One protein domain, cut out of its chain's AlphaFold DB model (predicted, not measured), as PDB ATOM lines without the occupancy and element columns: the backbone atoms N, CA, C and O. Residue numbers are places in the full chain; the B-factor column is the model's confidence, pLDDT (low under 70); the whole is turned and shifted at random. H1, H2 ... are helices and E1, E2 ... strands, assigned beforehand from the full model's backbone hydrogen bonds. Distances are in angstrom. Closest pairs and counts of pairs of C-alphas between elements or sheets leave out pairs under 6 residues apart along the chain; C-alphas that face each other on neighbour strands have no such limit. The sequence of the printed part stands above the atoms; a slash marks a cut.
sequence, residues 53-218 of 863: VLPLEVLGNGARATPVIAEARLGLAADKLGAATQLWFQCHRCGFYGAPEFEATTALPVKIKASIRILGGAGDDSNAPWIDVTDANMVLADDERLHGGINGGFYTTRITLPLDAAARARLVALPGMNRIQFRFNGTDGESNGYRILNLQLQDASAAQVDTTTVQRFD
ATOM      1  N   VAL A  53     -10.445  17.755 -24.724       94.88
ATOM      2  CA  VAL A  53     -11.738  17.056 -24.789       94.88
ATOM      3  C   VAL A  53     -11.531  15.595 -25.198       94.88
ATOM      4  O   VAL A  53     -10.952  15.325 -26.248       94.88
ATOM      5  N   LEU A  54     -12.019  14.653 -24.384       96.69
ATOM      6  CA  LEU A  54     -11.943  13.209 -24.640       96.69
ATOM      7  C   LEU A  54     -13.333  12.544 -24.657       96.69
ATOM      8  O   LEU A  54     -14.201  12.935 -23.874       96.69
ATOM      9  N   PRO A  55     -13.539  11.495 -25.475       97.50
ATOM     10  CA  PRO A  55     -12.528  10.827 -26.295       97.50
ATOM     11  C   PRO A  55     -12.118  11.640 -27.529       97.50
ATOM     12  O   PRO A  55     -12.934  12.344 -28.119       97.50
ATOM     13  N   LEU A  56     -10.864  11.491 -27.951       97.81
ATOM     14  CA  LEU A  56     -10.433  11.964 -29.262       97.81
ATOM     15  C   LEU A  56     -10.876  10.936 -30.307       97.81
ATOM     16  O   LEU A  56     -10.356   9.818 -30.342       97.81
ATOM     17  N   GLU A  57     -11.853  11.293 -31.134       97.56
ATOM     18  CA  GLU A  57     -12.352  10.429 -32.203       97.56
ATOM     19  C   GLU A  57     -11.481  10.548 -33.458       97.56
ATOM     20  O   GLU A  57     -11.509  11.556 -34.160       97.56
ATOM     21  N   VAL A  58     -10.735   9.489 -33.773       98.38
ATOM     22  CA  VAL A  58      -9.926   9.383 -34.997       98.38
ATOM     23  C   VAL A  58     -10.704   8.545 -36.009       98.38
ATOM     24  O   VAL A  58     -10.333   7.420 -36.348       98.38
ATOM     25  N   LEU A  59     -11.861   9.072 -36.415       97.56
ATOM     26  CA  LEU A  59     -12.846   8.386 -37.256       97.56
ATOM     27  C   LEU A  59     -12.922   9.032 -38.634       97.56
ATOM     28  O   LEU A  59     -12.974  10.255 -38.751       97.56
ATOM     29  N   GLY A  60     -12.985   8.212 -39.677       95.44
ATOM     30  CA  GLY A  60     -13.056   8.678 -41.056       95.44
ATOM     31  C   GLY A  60     -13.940   7.829 -41.943       95.44
ATOM     32  O   GLY A  60     -14.557   6.860 -41.511       95.44
ATOM     33  N   ASN A  61     -13.948   8.176 -43.227       92.81
ATOM     34  CA  ASN A  61     -14.618   7.379 -44.248       92.81
ATOM     35  C   ASN A  61     -13.855   6.091 -44.599       92.81
ATOM     36  O   ASN A  61     -14.360   5.341 -45.409       92.81
ATOM     37  N   GLY A  62     -12.659   5.836 -44.049       92.69
ATOM     38  CA  GLY A  62     -11.854   4.636 -44.332       92.69
ATOM     39  C   GLY A  62     -10.825   4.772 -45.459       92.69
ATOM     40  O   GLY A  62      -9.981   3.888 -45.604       92.69
ATOM     41  N   ALA A  63     -10.841   5.859 -46.234       89.38
ATOM     42  CA  ALA A  63      -9.980   6.007 -47.405       89.38
ATOM     43  C   ALA A  63      -8.513   6.283 -47.026       89.38
ATOM     44  O   ALA A  63      -8.187   7.328 -46.465       89.38
ATOM     45  N   ARG A  64      -7.602   5.385 -47.424       88.00
ATOM     46  CA  ARG A  64      -6.148   5.534 -47.212       88.00
ATOM     47  C   ARG A  64      -5.557   6.792 -47.861       88.00
ATOM     48  O   ARG A  64      -4.588   7.341 -47.352       88.00
ATOM     49  N   ALA A  65      -6.118   7.240 -48.986       87.94
ATOM     50  CA  ALA A  65      -5.650   8.434 -49.696       87.94
ATOM     51  C   ALA A  65      -5.913   9.738 -48.918       87.94
ATOM     52  O   ALA A  65      -5.261  10.748 -49.160       87.94
ATOM     53  N   THR A  66      -6.851   9.706 -47.974       87.19
ATOM     54  CA  THR A  66      -7.253  10.842 -47.138       87.19
ATOM     55  C   THR A  66      -7.352  10.376 -45.685       87.19
ATOM     56  O   THR A  66      -8.463  10.259 -45.155       87.19
ATOM     57  N   PRO A  67      -6.213  10.035 -45.053       91.50
ATOM     58  CA  PRO A  67      -6.208   9.523 -43.693       91.50
ATOM     59  C   PRO A  67      -6.717  10.597 -42.732       91.50
ATOM     60  O   PRO A  67      -6.444  11.787 -42.902       91.50
ATOM     61  N   VAL A  68      -7.449  10.178 -41.703       95.62
ATOM     62  CA  VAL A  68      -7.936  11.109 -40.683       95.62
ATOM     63  C   VAL A  68      -6.845  11.346 -39.662       95.62
ATOM     64  O   VAL A  68      -6.276  10.391 -39.137       95.62
ATOM     65  N   ILE A  69      -6.579  12.618 -39.379       96.00
ATOM     66  CA  ILE A  69      -5.655  13.058 -38.341       96.00
ATOM     67  C   ILE A  69      -6.452  13.828 -37.291       96.00
ATOM     68  O   ILE A  69      -7.188  14.752 -37.629       96.00
ATOM     69  N   ALA A  70      -6.282  13.456 -36.028       96.56
ATOM     70  CA  ALA A  70      -6.799  14.190 -34.884       96.56
ATOM     71  C   ALA A  70      -5.628  14.671 -34.018       96.56
ATOM     72  O   ALA A  70      -4.644  13.951 -33.840       96.56
ATOM     73  N   GLU A  71      -5.725  15.887 -33.486       96.06
ATOM     74  CA  GLU A  71      -4.675  16.504 -32.673       96.06
ATOM     75  C   GLU A  71      -5.124  16.662 -31.219       96.06
ATOM     76  O   GLU A  71      -6.241  17.092 -30.944       96.06
ATOM     77  N   ALA A  72      -4.210  16.363 -30.300       96.31
ATOM     78  CA  ALA A  72      -4.283  16.725 -28.896       96.31
ATOM     79  C   ALA A  72      -3.160  17.711 -28.552       96.31
ATOM     80  O   ALA A  72      -2.086  17.702 -29.161       96.31
ATOM     81  N   ARG A  73      -3.406  18.559 -27.552       95.56
ATOM     82  CA  ARG A  73      -2.450  19.552 -27.055       95.56
ATOM     83  C   ARG A  73      -2.276  19.367 -25.558       95.56
ATOM     84  O   ARG A  73      -3.270  19.390 -24.841       95.56
ATOM     85  N   LEU A  74      -1.036  19.179 -25.112       96.00
ATOM     86  CA  LEU A  74      -0.710  18.947 -23.704       96.00
ATOM     87  C   LEU A  74       0.192  20.051 -23.148       96.00
ATOM     88  O   LEU A  74       1.212  20.400 -23.753       96.00
ATOM     89  N   GLY A  75      -0.179  20.588 -21.989       95.12
ATOM     90  CA  GLY A  75       0.590  21.617 -21.288       95.12
ATOM     91  C   GLY A  75       1.660  20.990 -20.404       95.12
ATOM     92  O   GLY A  75       1.382  20.024 -19.703       95.12
ATOM     93  N   LEU A  76       2.881  21.521 -20.420       95.50
ATOM     94  CA  LEU A  76       3.985  20.998 -19.613       95.50
ATOM     95  C   LEU A  76       4.701  22.140 -18.893       95.50
ATOM     96  O   LEU A  76       5.135  23.105 -19.523       95.50
ATOM     97  N   ALA A  77       4.825  22.048 -17.569       95.31
ATOM     98  CA  ALA A  77       5.561  23.038 -16.791       95.31
ATOM     99  C   ALA A  77       7.070  22.976 -17.098       95.31
ATOM    100  O   ALA A  77       7.611  21.916 -17.423       95.31
ATOM    101  N   ALA A  78       7.764  24.115 -17.005       95.31
ATOM    102  CA  ALA A  78       9.173  24.218 -17.394       95.31
ATOM    103  C   ALA A  78      10.096  23.286 -16.589       95.31
ATOM    104  O   ALA A  78      11.017  22.696 -17.151       95.31
ATOM    105  N   ASP A  79       9.813  23.095 -15.300       95.50
ATOM    106  CA  ASP A  79      10.538  22.184 -14.407       95.50
ATOM    107  C   ASP A  79      10.282  20.697 -14.716       95.50
ATOM    108  O   ASP A  79      11.046  19.833 -14.287       95.50
ATOM    109  N   LYS A  80       9.232  20.384 -15.484       96.00
ATOM    110  CA  LYS A  80       8.861  19.021 -15.890       96.00
ATOM    111  C   LYS A  80       9.342  18.638 -17.286       96.00
ATOM    112  O   LYS A  80       9.278  17.461 -17.639       96.00
ATOM    113  N   LEU A  81       9.881  19.582 -18.060       94.25
ATOM    114  CA  LEU A  81      10.308  19.350 -19.443       94.25
ATOM    115  C   LEU A  81      11.323  18.202 -19.569       94.25
ATOM    116  O   LEU A  81      11.175  17.334 -20.424       94.25
ATOM    117  N   GLY A  82      12.324  18.162 -18.683       93.75
ATOM    118  CA  GLY A  82      13.334  17.097 -18.665       93.75
ATOM    119  C   GLY A  82      12.840  15.758 -18.105       93.75
ATOM    120  O   GLY A  82      13.475  14.733 -18.348       93.75
ATOM    121  N   ALA A  83      11.723  15.759 -17.370       95.88
ATOM    122  CA  ALA A  83      11.147  14.565 -16.757       95.88
ATOM    123  C   ALA A  83      10.219  13.799 -17.711       95.88
ATOM    124  O   ALA A  83      10.060  12.597 -17.543       95.88
ATOM    125  N   ALA A  84       9.633  14.458 -18.716       97.56
ATOM    126  CA  ALA A  84       8.751  13.820 -19.692       97.56
ATOM    127  C   ALA A  84       9.530  12.856 -20.608       97.56
ATOM    128  O   ALA A  84      10.217  13.266 -21.547       97.56
ATOM    129  N   THR A  85       9.418  11.556 -20.341       97.94
ATOM    130  CA  THR A  85      10.144  10.503 -21.070       97.94
ATOM    131  C   THR A  85       9.240   9.565 -21.845       97.94
ATOM    132  O   THR A  85       9.740   8.799 -22.666       97.94
ATOM    133  N   GLN A  86       7.931   9.600 -21.615       98.19
ATOM    134  CA  GLN A  86       6.993   8.722 -22.301       98.19
ATOM    135  C   GLN A  86       5.648   9.405 -22.544       98.19
ATOM    136  O   GLN A  86       5.233  10.290 -21.794       98.19
ATOM    137  N   LEU A  87       4.964   8.983 -23.603       98.56
ATOM    138  CA  LEU A  87       3.567   9.311 -23.837       98.56
ATOM    139  C   LEU A  87       2.715   8.086 -23.525       98.56
ATOM    140  O   LEU A  87       2.879   7.046 -24.158       98.56
ATOM    141  N   TRP A  88       1.779   8.226 -22.598       98.62
ATOM    142  CA  TRP A  88       0.823   7.180 -22.261       98.62
ATOM    143  C   TRP A  88      -0.568   7.529 -22.779       98.62
ATOM    144  O   TRP A  88      -1.001   8.682 -22.710       98.62
ATOM    145  N   PHE A  89      -1.289   6.534 -23.286       98.56
ATOM    146  CA  PHE A  89      -2.670   6.697 -23.709       98.56
ATOM    147  C   PHE A  89      -3.473   5.401 -23.600       98.56
ATOM    148  O   PHE A  89      -2.958   4.299 -23.777       98.56
ATOM    149  N   GLN A  90      -4.772   5.540 -23.341       98.56
ATOM    150  CA  GLN A  90      -5.724   4.435 -23.426       98.56
ATOM    151  C   GLN A  90      -6.427   4.494 -24.779       98.56
ATOM    152  O   GLN A  90      -7.074   5.497 -25.092       98.56
ATOM    153  N   CYS A  91      -6.311   3.436 -25.575       98.50
ATOM    154  CA  CYS A  91      -6.810   3.410 -26.941       98.50
ATOM    155  C   CYS A  91      -7.914   2.369 -27.124       98.50
ATOM    156  O   CYS A  91      -7.698   1.185 -26.891       98.50
ATOM    157  N   HIS A  92      -9.081   2.801 -27.603       98.56
ATOM    158  CA  HIS A  92     -10.169   1.915 -28.018       98.56
ATOM    159  C   HIS A  92     -10.035   1.592 -29.507       98.56
ATOM    160  O   HIS A  92     -10.090   2.490 -30.348       98.56
ATOM    161  N   ARG A  93      -9.874   0.304 -29.813       96.81
ATOM    162  CA  ARG A  93      -9.804  -0.313 -31.143       96.81
ATOM    163  C   ARG A  93      -8.680   0.189 -32.051       96.81
ATOM    164  O   ARG A  93      -8.891   0.331 -33.257       96.81
ATOM    165  N   CYS A  94      -7.475   0.393 -31.512       96.25
ATOM    166  CA  CYS A  94      -6.266   0.652 -32.315       96.25
ATOM    167  C   CYS A  94      -5.784  -0.541 -33.149       96.25
ATOM    168  O   CYS A  94      -4.969  -0.330 -34.041       96.25
ATOM    169  N   GLY A  95      -6.261  -1.761 -32.882       95.31
ATOM    170  CA  GLY A  95      -5.955  -2.958 -33.669       95.31
ATOM    171  C   GLY A  95      -7.042  -3.328 -34.681       95.31
ATOM    172  O   GLY A  95      -8.162  -2.816 -34.620       95.31
ATOM    173  N   PHE A  96      -6.727  -4.219 -35.619       94.50
ATOM    174  CA  PHE A  96      -7.717  -4.916 -36.449       94.50
ATOM    175  C   PHE A  96      -8.017  -6.284 -35.823       94.50
ATOM    176  O   PHE A  96      -7.096  -6.973 -35.394       94.50
ATOM    177  N   TYR A  97      -9.299  -6.648 -35.736       91.62
ATOM    178  CA  TYR A  97      -9.761  -7.823 -34.975       91.62
ATOM    179  C   TYR A  97     -10.580  -8.812 -35.810       91.62
ATOM    180  O   TYR A  97     -10.850  -9.915 -35.343       91.62
ATOM    181  N   GLY A  98     -11.026  -8.405 -37.000       90.12
ATOM    182  CA  GLY A  98     -11.888  -9.213 -37.851       90.12
ATOM    183  C   GLY A  98     -11.129 -10.053 -38.865       90.12
ATOM    184  O   GLY A  98      -9.898 -10.156 -38.847       90.12
ATOM    185  N   ALA A  99     -11.897 -10.675 -39.749       94.12
ATOM    186  CA  ALA A  99     -11.349 -11.536 -40.775       94.12
ATOM    187  C   ALA A  99     -10.765 -10.681 -41.914       94.12
ATOM    188  O   ALA A  99     -11.352  -9.667 -42.285       94.12
ATOM    189  N   PRO A 100      -9.648 -11.080 -42.544       95.69
ATOM    190  CA  PRO A 100      -9.118 -10.341 -43.682       95.69
ATOM    191  C   PRO A 100     -10.143 -10.207 -44.816       95.69
ATOM    192  O   PRO A 100     -10.841 -11.177 -45.150       95.69
ATOM    193  N   GLU A 101     -10.189  -9.017 -45.421       96.81
ATOM    194  CA  GLU A 101     -10.991  -8.731 -46.611       96.81
ATOM    195  C   GLU A 101     -10.577  -9.644 -47.773       96.81
ATOM    196  O   GLU A 101      -9.396  -9.930 -47.981       96.81
ATOM    197  N   PHE A 102     -11.568 -10.114 -48.522       97.38
ATOM    198  CA  PHE A 102     -11.414 -11.093 -49.595       97.38
ATOM    199  C   PHE A 102     -12.007 -10.607 -50.921       97.38
ATOM    200  O   PHE A 102     -11.644 -11.134 -51.971       97.38
ATOM    201  N   GLU A 103     -12.906  -9.620 -50.904       97.81
ATOM    202  CA  GLU A 103     -13.565  -9.104 -52.102       97.81
ATOM    203  C   GLU A 103     -12.646  -8.198 -52.928       97.81
ATOM    204  O   GLU A 103     -11.576  -7.773 -52.489       97.81
ATOM    205  N   ALA A 104     -13.052  -7.882 -54.160       97.19
ATOM    206  CA  ALA A 104     -12.323  -6.934 -54.995       97.19
ATOM    207  C   ALA A 104     -12.268  -5.548 -54.329       97.19
ATOM    208  O   ALA A 104     -13.301  -4.974 -53.978       97.19
ATOM    209  N   THR A 105     -11.056  -5.005 -54.183       96.50
ATOM    210  CA  THR A 105     -10.820  -3.717 -53.524       96.50
ATOM    211  C   THR A 105     -10.347  -2.640 -54.504       96.50
ATOM    212  O   THR A 105      -9.604  -2.916 -55.443       96.50
ATOM    213  N   THR A 106     -10.752  -1.388 -54.281       94.75
ATOM    214  CA  THR A 106     -10.237  -0.211 -55.011       94.75
ATOM    215  C   THR A 106      -8.869   0.241 -54.497       94.75
ATOM    216  O   THR A 106      -8.139   0.944 -55.193       94.75
ATOM    217  N   ALA A 107      -8.510  -0.173 -53.282       92.81
ATOM    218  CA  ALA A 107      -7.200   0.002 -52.675       92.81
ATOM    219  C   ALA A 107      -6.930  -1.157 -51.709       92.81
ATOM    220  O   ALA A 107      -7.839  -1.598 -51.008       92.81
ATOM    221  N   LEU A 108      -5.674  -1.610 -51.637       90.94
ATOM    222  CA  LEU A 108      -5.303  -2.709 -50.744       90.94
ATOM    223  C   LEU A 108      -5.633  -2.382 -49.274       90.94
ATOM    224  O   LEU A 108      -5.313  -1.268 -48.830       90.94
ATOM    225  N   PRO A 109      -6.188  -3.350 -48.515       93.62
ATOM    226  CA  PRO A 109      -6.430  -3.214 -47.083       93.62
ATOM    227  C   PRO A 109      -5.183  -2.766 -46.315       93.62
ATOM    228  O   PRO A 109      -4.063  -3.231 -46.561       93.62
ATOM    229  N   VAL A 110      -5.369  -1.854 -45.362       93.88
ATOM    230  CA  VAL A 110      -4.284  -1.380 -44.498       93.88
ATOM    231  C   VAL A 110      -4.003  -2.411 -43.403       93.88
ATOM    232  O   VAL A 110      -4.924  -2.937 -42.796       93.88
ATOM    233  N   LYS A 111      -2.721  -2.676 -43.114       92.50
ATOM    234  CA  LYS A 111      -2.301  -3.640 -42.072       92.50
ATOM    235  C   LYS A 111      -2.070  -3.015 -40.695       92.50
ATOM    236  O   LYS A 111      -2.132  -3.710 -39.690       92.50
ATOM    237  N   ILE A 112      -1.791  -1.713 -40.648       95.81
ATOM    238  CA  ILE A 112      -1.541  -0.964 -39.410       95.81
ATOM    239  C   ILE A 112      -2.580   0.140 -39.313       95.81
ATOM    240  O   ILE A 112      -2.543   1.089 -40.091       95.81
ATOM    241  N   LYS A 113      -3.513   0.020 -38.368       97.31
ATOM    242  CA  LYS A 113      -4.653   0.936 -38.261       97.31
ATOM    243  C   LYS A 113      -4.245   2.346 -37.827       97.31
ATOM    244  O   LYS A 113      -4.753   3.321 -38.383       97.31
ATOM    245  N   ALA A 114      -3.366   2.452 -36.835       98.25
ATOM    246  CA  ALA A 114      -3.062   3.705 -36.155       98.25
ATOM    247  C   ALA A 114      -1.575   4.074 -36.254       98.25
ATOM    248  O   ALA A 114      -0.701   3.215 -36.144       98.25
ATOM    249  N   SER A 115      -1.296   5.368 -36.408       98.25
ATOM    250  CA  SER A 115       0.038   5.947 -36.220       98.25
ATOM    251  C   SER A 115      -0.052   7.203 -35.351       98.25
ATOM    252  O   SER A 115      -1.098   7.850 -35.272       98.25
ATOM    253  N   ILE A 116       1.056   7.577 -34.724       98.06
ATOM    254  CA  ILE A 116       1.177   8.757 -33.869       98.06
ATOM    255  C   ILE A 116       2.406   9.582 -34.251       98.06
ATOM    256  O   ILE A 116       3.411   9.024 -34.677       98.06
ATOM    257  N   ARG A 117       2.354  10.906 -34.098       95.94
ATOM    258  CA  ARG A 117       3.542  11.769 -34.180       95.94
ATOM    259  C   ARG A 117       3.565  12.812 -33.070       95.94
ATOM    260  O   ARG A 117       2.526  13.370 -32.710       95.94
ATOM    261  N   ILE A 118       4.765  13.090 -32.564       96.69
ATOM    262  CA  ILE A 118       5.023  14.089 -31.521       96.69
ATOM    263  C   ILE A 118       5.662  15.312 -32.177       96.69
ATOM    264  O   ILE A 118       6.843  15.297 -32.528       96.69
ATOM    265  N   LEU A 119       4.863  16.359 -32.373       95.94
ATOM    266  CA  LEU A 119       5.320  17.619 -32.964       95.94
ATOM    267  C   LEU A 119       5.946  18.533 -31.905       95.94
ATOM    268  O   LEU A 119       6.853  19.300 -32.221       95.94
ATOM    269  N   GLY A 120       5.478  18.441 -30.654       93.06
ATOM    270  CA  GLY A 120       5.893  19.350 -29.589       93.06
ATOM    271  C   GLY A 120       5.479  20.784 -29.923       93.06
ATOM    272  O   GLY A 120       4.319  21.006 -30.269       93.06
ATOM    273  N   GLY A 121       6.414  21.735 -29.853       89.75
ATOM    274  CA  GLY A 121       6.176  23.130 -30.253       89.75
ATOM    275  C   GLY A 121       6.298  23.413 -31.757       89.75
ATOM    276  O   GLY A 121       6.190  24.567 -32.162       89.75
ATOM    277  N   ALA A 122       6.568  22.400 -32.587       88.31
ATOM    278  CA  ALA A 122       6.817  22.594 -34.013       88.31
ATOM    279  C   ALA A 122       5.535  22.862 -34.837       88.31
ATOM    280  O   ALA A 122       4.425  22.443 -34.478       88.31
ATOM    281  N   GLY A 123       5.712  23.543 -35.977       82.81
ATOM    282  CA  GLY A 123       4.676  23.776 -36.988       82.81
ATOM    283  C   GLY A 123       4.262  22.508 -37.748       82.81
ATOM    284  O   GLY A 123       4.833  21.432 -37.567       82.81
ATOM    285  N   ASP A 124       3.235  22.623 -38.593       79.38
ATOM    286  CA  ASP A 124       2.699  21.501 -39.388       79.38
ATOM    287  C   ASP A 124       3.648  20.987 -40.477       79.38
ATOM    288  O   ASP A 124       3.524  19.841 -40.912       79.38
ATOM    289  N   ASP A 125       4.608  21.820 -40.873       79.69
ATOM    290  CA  ASP A 125       5.707  21.536 -41.796       79.69
ATOM    291  C   ASP A 125       6.860  20.749 -41.146       79.69
ATOM    292  O   ASP A 125       7.832  20.393 -41.812       79.69
ATOM    293  N   SER A 126       6.759  20.443 -39.849       82.94
ATOM    294  CA  SER A 126       7.748  19.641 -39.136       82.94
ATOM    295  C   SER A 126       7.913  18.247 -39.748       82.94
ATOM    296  O   SER A 126       6.954  17.487 -39.892       82.94
ATOM    297  N   ASN A 127       9.169  17.851 -39.969       87.25
ATOM    298  CA  ASN A 127       9.560  16.500 -40.389       87.25
ATOM    299  C   ASN A 127       9.503  15.464 -39.241       87.25
ATOM    300  O   ASN A 127      10.243  14.478 -39.253       87.25
ATOM    301  N   ALA A 128       8.675  15.680 -38.212       94.06
ATOM    302  CA  ALA A 128       8.474  14.703 -37.144       94.06
ATOM    303  C   ALA A 128       7.888  13.395 -37.722       94.06
ATOM    304  O   ALA A 128       6.864  13.443 -38.416       94.06
ATOM    305  N   PRO A 129       8.506  12.230 -37.453       95.44
ATOM    306  CA  PRO A 129       8.088  10.977 -38.065       95.44
ATOM    307  C   PRO A 129       6.743  10.501 -37.509       95.44
ATOM    308  O   PRO A 129       6.427  10.699 -36.335       95.44
ATOM    309  N   TRP A 130       5.976   9.818 -38.359       96.75
ATOM    310  CA  TRP A 130       4.876   8.971 -37.909       96.75
ATOM    311  C   TRP A 130       5.441   7.668 -37.350       96.75
ATOM    312  O   TRP A 130       6.254   7.014 -37.999       96.75
ATOM    313  N   ILE A 131       4.980   7.295 -36.167       98.19
ATOM    314  CA  ILE A 131       5.322   6.062 -35.472       98.19
ATOM    315  C   ILE A 131       4.086   5.176 -35.507       98.19
ATOM    316  O   ILE A 131       3.007   5.581 -35.074       98.19
ATOM    317  N   ASP A 132       4.227   3.975 -36.044       98.38
ATOM    318  CA  ASP A 132       3.122   3.029 -36.135       98.38
ATOM    319  C   ASP A 132       2.785   2.439 -34.764       98.38
ATOM    320  O   ASP A 132       3.674   2.046 -34.010       98.38
ATOM    321  N   VAL A 133       1.493   2.359 -34.449       98.31
ATOM    322  CA  VAL A 133       0.977   1.774 -33.206       98.31
ATOM    323  C   VAL A 133       0.930   0.256 -33.376       98.31
ATOM    324  O   VAL A 133      -0.065  -0.309 -33.826       98.31
ATOM    325  N   THR A 134       2.054  -0.393 -33.070       97.50
ATOM    326  CA  THR A 134       2.270  -1.848 -33.143       97.50
ATOM    327  C   THR A 134       2.997  -2.333 -31.890       97.50
ATOM    328  O   THR A 134       3.646  -1.539 -31.207       97.50
ATOM    329  N   ASP A 135       2.955  -3.639 -31.615       96.38
ATOM    330  CA  ASP A 135       3.665  -4.240 -30.471       96.38
ATOM    331  C   ASP A 135       5.197  -4.060 -30.548       96.38
ATOM    332  O   ASP A 135       5.891  -4.223 -29.552       96.38
ATOM    333  N   ALA A 136       5.738  -3.709 -31.724       96.44
ATOM    334  CA  ALA A 136       7.165  -3.447 -31.920       96.44
ATOM    335  C   ALA A 136       7.593  -2.031 -31.496       96.44
ATOM    336  O   ALA A 136       8.750  -1.822 -31.141       96.44
ATOM    337  N   ASN A 137       6.676  -1.060 -31.547       97.31
ATOM    338  CA  ASN A 137       6.969   0.352 -31.268       97.31
ATOM    339  C   ASN A 137       6.378   0.835 -29.937       97.31
ATOM    340  O   ASN A 137       6.668   1.948 -29.501       97.31
ATOM    341  N   MET A 138       5.510   0.030 -29.329       97.81
ATOM    342  CA  MET A 138       4.727   0.394 -28.158       97.81
ATOM    343  C   MET A 138       5.008  -0.559 -27.000       97.81
ATOM    344  O   MET A 138       5.255  -1.745 -27.197       97.81
ATOM    345  N   VAL A 139       4.894  -0.049 -25.777       97.75
ATOM    346  CA  VAL A 139       4.873  -0.854 -24.554       97.75
ATOM    347  C   VAL A 139       3.436  -0.914 -24.051       97.75
ATOM    348  O   VAL A 139       2.842   0.109 -23.715       97.75
ATOM    349  N   LEU A 140       2.868  -2.114 -24.016       97.81
ATOM    350  CA  LEU A 140       1.533  -2.354 -23.472       97.81
ATOM    351  C   LEU A 140       1.603  -2.702 -21.988       97.81
ATOM    352  O   LEU A 140       2.595  -3.271 -21.527       97.81
ATOM    353  N   ALA A 141       0.522  -2.418 -21.263       96.62
ATOM    354  CA  ALA A 141       0.332  -2.996 -19.938       96.62
ATOM    355  C   ALA A 141       0.270  -4.537 -20.008       96.62
ATOM    356  O   ALA A 141      -0.026  -5.125 -21.053       96.62
ATOM    357  N   ASP A 142       0.629  -5.184 -18.897       95.94
ATOM    358  CA  ASP A 142       0.927  -6.618 -18.881       95.94
ATOM    359  C   ASP A 142      -0.255  -7.497 -19.295       95.94
ATOM    360  O   ASP A 142      -0.041  -8.442 -20.057       95.94
ATOM    361  N   ASP A 143      -1.475  -7.168 -18.861       94.69
ATOM    362  CA  ASP A 143      -2.688  -7.912 -19.224       94.69
ATOM    363  C   ASP A 143      -2.859  -7.937 -20.752       94.69
ATOM    364  O   ASP A 143      -2.946  -8.994 -21.372       94.69
ATOM    365  N   GLU A 144      -2.804  -6.768 -21.390       96.50
ATOM    366  CA  GLU A 144      -2.984  -6.627 -22.833       96.50
ATOM    367  C   GLU A 144      -1.845  -7.270 -23.635       96.50
ATOM    368  O   GLU A 144      -2.087  -7.942 -24.641       96.50
ATOM    369  N   ARG A 145      -0.594  -7.111 -23.181       96.25
ATOM    370  CA  ARG A 145       0.587  -7.708 -23.824       96.25
ATOM    371  C   ARG A 145       0.527  -9.232 -23.806       96.25
ATOM    372  O   ARG A 145       0.792  -9.874 -24.820       96.25
ATOM    373  N   LEU A 146       0.213  -9.809 -22.648       95.88
ATOM    374  CA  LEU A 146       0.178 -11.256 -22.453       95.88
ATOM    375  C   LEU A 146      -1.064 -11.896 -23.080       95.88
ATOM    376  O   LEU A 146      -1.034 -13.088 -23.367       95.88
ATOM    377  N   HIS A 147      -2.112 -11.117 -23.366       95.75
ATOM    378  CA  HIS A 147      -3.299 -11.556 -24.107       95.75
ATOM    379  C   HIS A 147      -3.263 -11.243 -25.607       95.75
ATOM    380  O   HIS A 147      -4.307 -11.116 -26.250       95.75
ATOM    381  N   GLY A 148      -2.065 -11.174 -26.188       94.62
ATOM    382  CA  GLY A 148      -1.878 -11.143 -27.640       94.62
ATOM    383  C   GLY A 148      -1.665  -9.756 -28.246       94.62
ATOM    384  O   GLY A 148      -1.746  -9.631 -29.467       94.62
ATOM    385  N   GLY A 149      -1.414  -8.730 -27.429       96.25
ATOM    386  CA  GLY A 149      -0.976  -7.414 -27.893       96.25
ATOM    387  C   GLY A 149      -2.092  -6.518 -28.439       96.25
ATOM    388  O   GLY A 149      -3.268  -6.676 -28.110       96.25
ATOM    389  N   ILE A 150      -1.732  -5.559 -29.296       95.62
ATOM    390  CA  ILE A 150      -2.657  -4.554 -29.864       95.62
ATOM    391  C   ILE A 150      -3.787  -5.191 -30.687       95.62
ATOM    392  O   ILE A 150      -4.919  -4.707 -30.653       95.62
ATOM    393  N   ASN A 151      -3.488  -6.279 -31.400       91.75
ATOM    394  CA  ASN A 151      -4.468  -7.089 -32.140       91.75
ATOM    395  C   ASN A 151      -4.899  -8.338 -31.336       91.75
ATOM    396  O   ASN A 151      -5.336  -9.342 -31.903       91.75
ATOM    397  N   GLY A 152      -4.696  -8.304 -30.016       93.31
ATOM    398  CA  GLY A 152      -4.986  -9.376 -29.071       93.31
ATOM    399  C   GLY A 152      -6.435  -9.412 -28.613       93.31
ATOM    400  O   GLY A 152      -7.349  -8.980 -29.313       93.31
ATOM    401  N   GLY A 153      -6.647  -9.970 -27.424       92.62
ATOM    402  CA  GLY A 153      -7.968 -10.156 -26.827       92.62
ATOM    403  C   GLY A 153      -8.660  -8.870 -26.350       92.62
ATOM    404  O   GLY A 153      -9.874  -8.859 -26.167       92.62
ATOM    405  N   PHE A 154      -7.914  -7.777 -26.155       96.12
ATOM    406  CA  PHE A 154      -8.455  -6.506 -25.666       96.12
ATOM    407  C   PHE A 154      -8.872  -5.578 -26.811       96.12
ATOM    408  O   PHE A 154      -8.090  -5.285 -27.718       96.12
ATOM    409  N   TYR A 155     -10.084  -5.034 -26.710       96.62
ATOM    410  CA  TYR A 155     -10.581  -3.985 -27.601       96.62
ATOM    411  C   TYR A 155     -10.179  -2.587 -27.134       96.62
ATOM    412  O   TYR A 155     -10.073  -1.681 -27.955       96.62
ATOM    413  N   THR A 156      -9.936  -2.395 -25.837       97.88
ATOM    414  CA  THR A 156      -9.328  -1.174 -25.294       97.88
ATOM    415  C   THR A 156      -8.039  -1.517 -24.572       97.88
ATOM    416  O   THR A 156      -8.075  -2.293 -23.617       97.88
ATOM    417  N   THR A 157      -6.933  -0.906 -24.989       97.88
ATOM    418  CA  THR A 157      -5.585  -1.191 -24.482       97.88
ATOM    419  C   THR A 157      -4.937   0.038 -23.849       97.88
ATOM    420  O   THR A 157      -5.183   1.178 -24.255       97.88
ATOM    421  N   ARG A 158      -4.100  -0.185 -22.832       98.19
ATOM    422  CA  ARG A 158      -3.219   0.838 -22.246       98.19
ATOM    423  C   ARG A 158      -1.856   0.780 -22.930       98.19
ATOM    424  O   ARG A 158      -1.187  -0.252 -22.882       98.19
ATOM    425  N   ILE A 159      -1.460   1.881 -23.564       98.31
ATOM    426  CA  ILE A 159      -0.299   1.962 -24.455       98.31
ATOM    427  C   ILE A 159       0.660   3.047 -23.972       98.31
ATOM    428  O   ILE A 159       0.244   4.158 -23.654       98.31
ATOM    429  N   THR A 160       1.951   2.734 -23.973       98.56
ATOM    430  CA  THR A 160       3.038   3.680 -23.722       98.56
ATOM    431  C   THR A 160       3.953   3.741 -24.938       98.56
ATOM    432  O   THR A 160       4.438   2.714 -25.409       98.56
ATOM    433  N   LEU A 161       4.224   4.949 -25.424       98.44
ATOM    434  CA  LEU A 161       5.280   5.246 -26.384       98.44
ATOM    435  C   LEU A 161       6.471   5.863 -25.630       98.44
ATOM    436  O   LEU A 161       6.366   7.009 -25.179       98.44
ATOM    437  N   PRO A 162       7.605   5.156 -25.501       97.94
ATOM    438  CA  PRO A 162       8.844   5.759 -25.022       97.94
ATOM    439  C   PRO A 162       9.287   6.893 -25.958       97.94
ATOM    440  O   PRO A 162       9.336   6.719 -27.176       97.94
ATOM    441  N   LEU A 163       9.611   8.063 -25.405       97.44
ATOM    442  CA  LEU A 163      10.063   9.212 -26.186       97.44
ATOM    443  C   LEU A 163      11.579   9.157 -26.375       97.44
ATOM    444  O   LEU A 163      12.353   9.264 -25.419       97.44
ATOM    445  N   ASP A 164      12.014   9.045 -27.628       95.62
ATOM    446  CA  ASP A 164      13.429   9.138 -27.970       95.62
ATOM    447  C   ASP A 164      13.996  10.555 -27.726       95.62
ATOM    448  O   ASP A 164      13.290  11.509 -27.381       95.62
ATOM    449  N   ALA A 165      15.314  10.709 -27.875       95.88
ATOM    450  CA  ALA A 165      15.974  11.999 -27.674       95.88
ATOM    451  C   ALA A 165      15.437  13.100 -28.612       95.88
ATOM    452  O   ALA A 165      15.330  14.251 -28.192       95.88
ATOM    453  N   ALA A 166      15.062  12.759 -29.848       94.56
ATOM    454  CA  ALA A 166      14.557  13.723 -30.818       94.56
ATOM    455  C   ALA A 166      13.124  14.169 -30.486       94.56
ATOM    456  O   ALA A 166      12.806  15.347 -30.612       94.56
ATOM    457  N   ALA A 167      12.257  13.258 -30.044       95.44
ATOM    458  CA  ALA A 167      10.912  13.562 -29.575       95.44
ATOM    459  C   ALA A 167      10.956  14.444 -28.325       95.44
ATOM    460  O   ALA A 167      10.263  15.458 -28.283       95.44
ATOM    461  N   ARG A 168      11.831  14.126 -27.360       96.12
ATOM    462  CA  ARG A 168      12.032  14.951 -26.158       96.12
ATOM    463  C   ARG A 168      12.548  16.350 -26.486       96.12
ATOM    464  O   ARG A 168      12.046  17.317 -25.928       96.12
ATOM    465  N   ALA A 169      13.477  16.478 -27.434       94.81
ATOM    466  CA  ALA A 169      14.003  17.777 -27.864       94.81
ATOM    467  C   ALA A 169      12.957  18.687 -28.539       94.81
ATOM    468  O   ALA A 169      13.165  19.895 -28.616       94.81
ATOM    469  N   ARG A 170      11.842  18.129 -29.036       95.25
ATOM    470  CA  ARG A 170      10.731  18.908 -29.610       95.25
ATOM    471  C   ARG A 170       9.757  19.428 -28.555       95.25
ATOM    472  O   ARG A 170       8.962  20.315 -28.874       95.25
ATOM    473  N   LEU A 171       9.766  18.859 -27.347       96.81
ATOM    474  CA  LEU A 171       8.852  19.273 -26.291       96.81
ATOM    475  C   LEU A 171       9.124  20.728 -25.892       96.81
ATOM    476  O   LEU A 171      10.264  21.189 -25.887       96.81
ATOM    477  N   VAL A 172       8.062  21.441 -25.536       96.31
ATOM    478  CA  VAL A 172       8.110  22.837 -25.099       96.31
ATOM    479  C   VAL A 172       7.421  23.004 -23.752       96.31
ATOM    480  O   VAL A 172       6.488  22.271 -23.417       96.31
ATOM    481  N   ALA A 173       7.901  23.973 -22.979       96.00
ATOM    482  CA  ALA A 173       7.271  24.386 -21.736       96.00
ATOM    483  C   ALA A 173       6.151  25.406 -21.993       96.00
ATOM    484  O   ALA A 173       6.161  26.122 -23.000       96.00
ATOM    485  N   LEU A 174       5.231  25.517 -21.036       93.38
ATOM    486  CA  LEU A 174       4.218  26.568 -21.010       93.38
ATOM    487  C   LEU A 174       4.856  27.969 -21.142       93.38
ATOM    488  O   LEU A 174       5.929  28.207 -20.581       93.38
ATOM    489  N   PRO A 175       4.208  28.906 -21.864       91.12
ATOM    490  CA  PRO A 175       2.855  28.814 -22.435       91.12
ATOM    491  C   PRO A 175       2.760  28.038 -23.765       91.12
ATOM    492  O   PRO A 175       1.680  27.947 -24.342       91.12
ATOM    493  N   GLY A 176       3.864  27.471 -24.270       92.31
ATOM    494  CA  GLY A 176       3.833  26.573 -25.423       92.31
ATOM    495  C   GLY A 176       3.103  25.264 -25.103       92.31
ATOM    496  O   GLY A 176       3.288  24.684 -24.035       92.31
ATOM    497  N   MET A 177       2.288  24.786 -26.045       93.00
ATOM    498  CA  MET A 177       1.558  23.522 -25.916       93.00
ATOM    499  C   MET A 177       2.199  22.441 -26.782       93.00
ATOM    500  O   MET A 177       2.517  22.670 -27.947       93.00
ATOM    501  N   ASN A 178       2.339  21.240 -26.227       95.94
ATOM    502  CA  ASN A 178       2.904  20.093 -26.923       95.94
ATOM    503  C   ASN A 178       1.839  19.441 -27.801       95.94
ATOM    504  O   ASN A 178       0.871  18.871 -27.296       95.94
ATOM    505  N   ARG A 179       2.019  19.530 -29.117       96.44
ATOM    506  CA  ARG A 179       1.087  18.989 -30.108       96.44
ATOM    507  C   ARG A 179       1.392  17.521 -30.390       96.44
ATOM    508  O   ARG A 179       2.523  17.157 -30.727       96.44
ATOM    509  N   ILE A 180       0.366  16.689 -30.282       97.62
ATOM    510  CA  ILE A 180       0.421  15.249 -30.532       97.62
ATOM    511  C   ILE A 180      -0.663  14.922 -31.537       97.62
ATOM    512  O   ILE A 180      -1.823  15.272 -31.335       97.62
ATOM    513  N   GLN A 181      -0.297  14.237 -32.612       97.50
ATOM    514  CA  GLN A 181      -1.252  13.868 -33.641       97.50
ATOM    515  C   GLN A 181      -1.390  12.364 -33.758       97.50
ATOM    516  O   GLN A 181      -0.405  11.631 -33.782       97.50
ATOM    517  N   PHE A 182      -2.637  11.937 -33.879       98.50
ATOM    518  CA  PHE A 182      -3.068  10.564 -34.058       98.50
ATOM    519  C   PHE A 182      -3.657  10.424 -35.454       98.50
ATOM    520  O   PHE A 182      -4.453  11.263 -35.871       98.50
ATOM    521  N   ARG A 183      -3.274   9.375 -36.178       98.06
ATOM    522  CA  ARG A 183      -3.703   9.132 -37.553       98.06
ATOM    523  C   ARG A 183      -4.345   7.766 -37.695       98.06
ATOM    524  O   ARG A 183      -3.723   6.753 -37.388       98.06
ATOM    525  N   PHE A 184      -5.541   7.745 -38.269       98.25
ATOM    526  CA  PHE A 184      -6.130   6.541 -38.835       98.25
ATOM    527  C   PHE A 184      -5.619   6.361 -40.265       98.25
ATOM    528  O   PHE A 184      -5.927   7.153 -41.156       98.25
ATOM    529  N   ASN A 185      -4.807   5.325 -40.470       97.31
ATOM    530  CA  ASN A 185      -4.076   5.085 -41.716       97.31
ATOM    531  C   ASN A 185      -4.977   4.647 -42.881       97.31
ATOM    532  O   ASN A 185      -4.570   4.736 -44.038       97.31
ATOM    533  N   GLY A 186      -6.181   4.168 -42.580       96.19
ATOM    534  CA  GLY A 186      -7.138   3.630 -43.541       96.19
ATOM    535  C   GLY A 186      -7.719   2.303 -43.066       96.19
ATOM    536  O   GLY A 186      -7.288   1.741 -42.060       96.19
ATOM    537  N   THR A 187      -8.732   1.825 -43.779       96.38
ATOM    538  CA  THR A 187      -9.496   0.635 -43.394       96.38
ATOM    539  C   THR A 187      -8.859  -0.681 -43.852       96.38
ATOM    540  O   THR A 187      -8.142  -0.736 -44.854       96.38
ATOM    541  N   ASP A 188      -9.158  -1.746 -43.113       95.00
ATOM    542  CA  ASP A 188      -8.996  -3.149 -43.497       95.00
ATOM    543  C   ASP A 188     -10.176  -3.682 -44.330       95.00
ATOM    544  O   ASP A 188     -10.099  -4.785 -44.855       95.00
ATOM    545  N   GLY A 189     -11.247  -2.897 -44.468       94.50
ATOM    546  CA  GLY A 189     -12.517  -3.307 -45.067       94.50
ATOM    547  C   GLY A 189     -13.664  -3.371 -44.057       94.50
ATOM    548  O   GLY A 189     -14.816  -3.393 -44.479       94.50
ATOM    549  N   GLU A 190     -13.382  -3.304 -42.750       93.44
ATOM    550  CA  GLU A 190     -14.389  -3.423 -41.684       93.44
ATOM    551  C   GLU A 190     -14.444  -2.196 -40.760       93.44
ATOM    552  O   GLU A 190     -15.515  -1.735 -40.357       93.44
ATOM    553  N   SER A 191     -13.280  -1.652 -40.398       93.69
ATOM    554  CA  SER A 191     -13.156  -0.604 -39.380       93.69
ATOM    555  C   SER A 191     -13.007   0.790 -39.995       93.69
ATOM    556  O   SER A 191     -12.242   0.976 -40.940       93.69
ATOM    557  N   ASN A 192     -13.644   1.808 -39.402       95.38
ATOM    558  CA  ASN A 192     -13.585   3.203 -39.870       95.38
ATOM    559  C   ASN A 192     -12.828   4.170 -38.932       95.38
ATOM    560  O   ASN A 192     -12.875   5.384 -39.130       95.38
ATOM    561  N   GLY A 193     -12.127   3.649 -37.923       97.06
ATOM    562  CA  GLY A 193     -11.231   4.435 -37.078       97.06
ATOM    563  C   GLY A 193     -11.029   3.841 -35.688       97.06
ATOM    564  O   GLY A 193     -11.225   2.642 -35.486       97.06
ATOM    565  N   TYR A 194     -10.620   4.691 -34.747       98.44
ATOM    566  CA  TYR A 194     -10.389   4.354 -33.338       98.44
ATOM    567  C   TYR A 194     -10.593   5.585 -32.438       98.44
ATOM    568  O   TYR A 194     -10.873   6.685 -32.926       98.44
ATOM    569  N   ARG A 195     -10.464   5.412 -31.117       98.62
ATOM    570  CA  ARG A 195     -10.570   6.513 -30.145       98.62
ATOM    571  C   ARG A 195      -9.426   6.517 -29.141       98.62
ATOM    572  O   ARG A 195      -9.006   5.454 -28.686       98.62
ATOM    573  N   ILE A 196      -8.994   7.710 -28.737       98.69
ATOM    574  CA  ILE A 196      -8.147   7.900 -27.553       98.69
ATOM    575  C   ILE A 196      -9.043   8.281 -26.380       98.69
ATOM    576  O   ILE A 196      -9.721   9.306 -26.421       98.69
ATOM    577  N   LEU A 197      -9.068   7.442 -25.348       98.31
ATOM    578  CA  LEU A 197      -9.913   7.621 -24.168       98.31
ATOM    579  C   LEU A 197      -9.199   8.385 -23.056       98.31
ATOM    580  O   LEU A 197      -9.848   9.088 -22.290       98.31
ATOM    581  N   ASN A 198      -7.879   8.248 -22.964       97.94
ATOM    582  CA  ASN A 198      -7.016   8.939 -22.008       97.94
ATOM    583  C   ASN A 198      -5.663   9.228 -22.657       97.94
ATOM    584  O   ASN A 198      -5.242   8.458 -23.518       97.94
ATOM    585  N   LEU A 199      -5.003  10.315 -22.253       98.19
ATOM    586  CA  LEU A 199      -3.730  10.762 -22.815       98.19
ATOM    587  C   LEU A 199      -2.937  11.549 -21.766       98.19
ATOM    588  O   LEU A 199      -3.504  12.442 -21.140       98.19
ATOM    589  N   GLN A 200      -1.658  11.220 -21.591       97.75
ATOM    590  CA  GLN A 200      -0.757  11.845 -20.618       97.75
ATOM    591  C   GLN A 200       0.684  11.862 -21.144       97.75
ATOM    592  O   GLN A 200       1.123  10.896 -21.774       97.75
ATOM    593  N   LEU A 201       1.451  12.907 -20.821       98.06
ATOM    594  CA  LEU A 201       2.913  12.795 -20.775       98.06
ATOM    595  C   LEU A 201       3.297  12.312 -19.385       98.06
ATOM    596  O   LEU A 201       2.803  12.829 -18.381       98.06
ATOM    597  N   GLN A 202       4.192  11.336 -19.328       98.19
ATOM    598  CA  GLN A 202       4.643  10.747 -18.080       98.19
ATOM    599  C   GLN A 202       6.169  10.740 -17.978       98.19
ATOM    600  O   GLN A 202       6.889  10.840 -18.981       98.19
ATOM    601  N   ASP A 203       6.654  10.615 -16.748       97.38
ATOM    602  CA  ASP A 203       8.053  10.321 -16.464       97.38
ATOM    603  C   ASP A 203       8.369   8.819 -16.530       97.38
ATOM    604  O   ASP A 203       7.510   7.988 -16.829       97.38
ATOM    605  N   ALA A 204       9.623   8.460 -16.247       95.12
ATOM    606  CA  ALA A 204      10.096   7.078 -16.293       95.12
ATOM    607  C   ALA A 204       9.462   6.172 -15.218       95.12
ATOM    608  O   ALA A 204       9.593   4.952 -15.299       95.12
ATOM    609  N   SER A 205       8.787   6.749 -14.219       95.50
ATOM    610  CA  SER A 205       8.035   6.034 -13.182       95.50
ATOM    611  C   SER A 205       6.538   5.911 -13.497       95.50
ATOM    612  O   SER A 205       5.776   5.429 -12.661       95.50
ATOM    613  N   ALA A 206       6.119   6.320 -14.702       95.69
ATOM    614  CA  ALA A 206       4.727   6.396 -15.138       95.69
ATOM    615  C   ALA A 206       3.857   7.409 -14.373       95.69
ATOM    616  O   ALA A 206       2.628   7.337 -14.424       95.69
ATOM    617  N   ALA A 207       4.468   8.394 -13.708       96.88
ATOM    618  CA  ALA A 207       3.727   9.503 -13.122       96.88
ATOM    619  C   ALA A 207       3.386  10.540 -14.201       96.88
ATOM    620  O   ALA A 207       4.245  10.906 -15.004       96.88
ATOM    621  N   GLN A 208       2.142  11.032 -14.219       96.81
ATOM    622  CA  GLN A 208       1.731  12.124 -15.106       96.81
ATOM    623  C   GLN A 208       2.522  13.397 -14.774       96.81
ATOM    624  O   GLN A 208       2.557  13.828 -13.621       96.81
ATOM    625  N   VAL A 209       3.137  14.007 -15.790       97.00
ATOM    626  CA  VAL A 209       3.930  15.240 -15.652       97.00
ATOM    627  C   VAL A 209       3.360  16.427 -16.424       97.00
ATOM    628  O   VAL A 209       3.761  17.560 -16.161       97.00
ATOM    629  N   ASP A 210       2.430  16.199 -17.354       95.06
ATOM    630  CA  ASP A 210       1.680  17.283 -17.984       95.06
ATOM    631  C   ASP A 210       0.614  17.864 -17.038       95.06
ATOM    632  O   ASP A 210       0.123  17.196 -16.129       95.06
ATOM    633  N   THR A 211       0.243  19.120 -17.267       92.12
ATOM    634  CA  THR A 211      -0.736  19.871 -16.465       92.12
ATOM    635  C   THR A 211      -2.078  20.020 -17.186       92.12
ATOM    636  O   THR A 211      -2.828  20.962 -16.927       92.12
ATOM    637  N   THR A 212      -2.368  19.148 -18.153       91.62
ATOM    638  CA  THR A 212      -3.525  19.296 -19.039       91.62
ATOM    639  C   THR A 212      -4.813  18.948 -18.304       91.62
ATOM    640  O   THR A 212      -4.945  17.871 -17.725       91.62
ATOM    641  N   THR A 213      -5.808  19.833 -18.365       92.12
ATOM    642  CA  THR A 213      -7.147  19.522 -17.847       92.12
ATOM    643  C   THR A 213      -7.914  18.700 -18.876       92.12
ATOM    644  O   THR A 213      -8.088  19.137 -20.011       92.12
ATOM    645  N   VAL A 214      -8.396  17.516 -18.491       94.00
ATOM    646  CA  VAL A 214      -9.243  16.678 -19.353       94.00
ATOM    647  C   VAL A 214     -10.712  17.040 -19.152       94.00
ATOM    648  O   VAL A 214     -11.246  16.911 -18.051       94.00
ATOM    649  N   GLN A 215     -11.388  17.414 -20.234       95.12
ATOM    650  CA  GLN A 215     -12.839  17.550 -20.289       95.12
ATOM    651  C   GLN A 215     -13.442  16.302 -20.939       95.12
ATOM    652  O   GLN A 215     -13.039  15.890 -22.025       95.12
ATOM    653  N   ARG A 216     -14.434  15.681 -20.299       92.62
ATOM    654  CA  ARG A 216     -15.172  14.570 -20.914       92.62
ATOM    655  C   ARG A 216     -16.270  15.123 -21.806       92.62
ATOM    656  O   ARG A 216     -17.086  15.917 -21.346       92.62
ATOM    657  N   PHE A 217     -16.284  14.696 -23.064       92.88
ATOM    658  CA  PHE A 217     -17.404  14.944 -23.957       92.88
ATOM    659  C   PHE A 217     -18.682  14.368 -23.337       92.88
ATOM    660  O   PHE A 217     -18.711  13.196 -22.943       92.88
ATOM    661  N   ASP A 218     -19.720  15.197 -23.243       92.50
ATOM    662  CA  ASP A 218     -21.034  14.783 -22.770       92.50
ATOM    663  C   ASP A 218     -21.955  14.499 -23.967       92.50
ATOM    664  O   ASP A 218     -22.480  15.434 -24.569       92.50
TER     665      ASP A 218
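What this domain is: This is residues 53 to 218 of the 863 residues of the protein "Cytochrome c domain-containing protein" of Duganella sp. Leaf61 (UniProt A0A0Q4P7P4). Around little regular structure run long loops: two antiparallel, twisted sheets, E1-E7-E3-E5 and E2-E6-E4, lie face to face as a sandwich, H1 and H2 at its rim. The printed part has 166 residues, 65 in named elements, mostly strand: E1-E2-E3-E4-H1-E5-H2-E6-E7-E8. It is compact, radius of gyration of the C-alphas 16.1 A, spans 54 by 37 by 36 A.

How they stand to each other: E1, residues 56 to 59, E7, 193 to 202, E3, 86 to 92, and E5, 156 to 162, are neighbours in that order; N 58 and O 194, 2.9 A apart, are within hydrogen-bond range. So are N 72 and O 180, 2.8 A, between E2, 68 to 75, and E6, 177 to 184, neighbour of E4, 114 to 120. H1, 142 to 146, only grazes the first sheet. H2, 165 to 170, touches E4, closest C-alphas 170 and 120, 4.9 A. Both helices have every O i to N i+4 pair within range.

Where its parts are: E1 begins at (-10.433, 11.964, -29.262); E7 measures 25.5 A; E8, 214 to 216, ends at (-15.172, 14.570, -20.914).

The domain as a whole: The printed part has no cut; links E3-E4, E4-H1 and E7-E8 are long; no printed residue is under pLDDT 70.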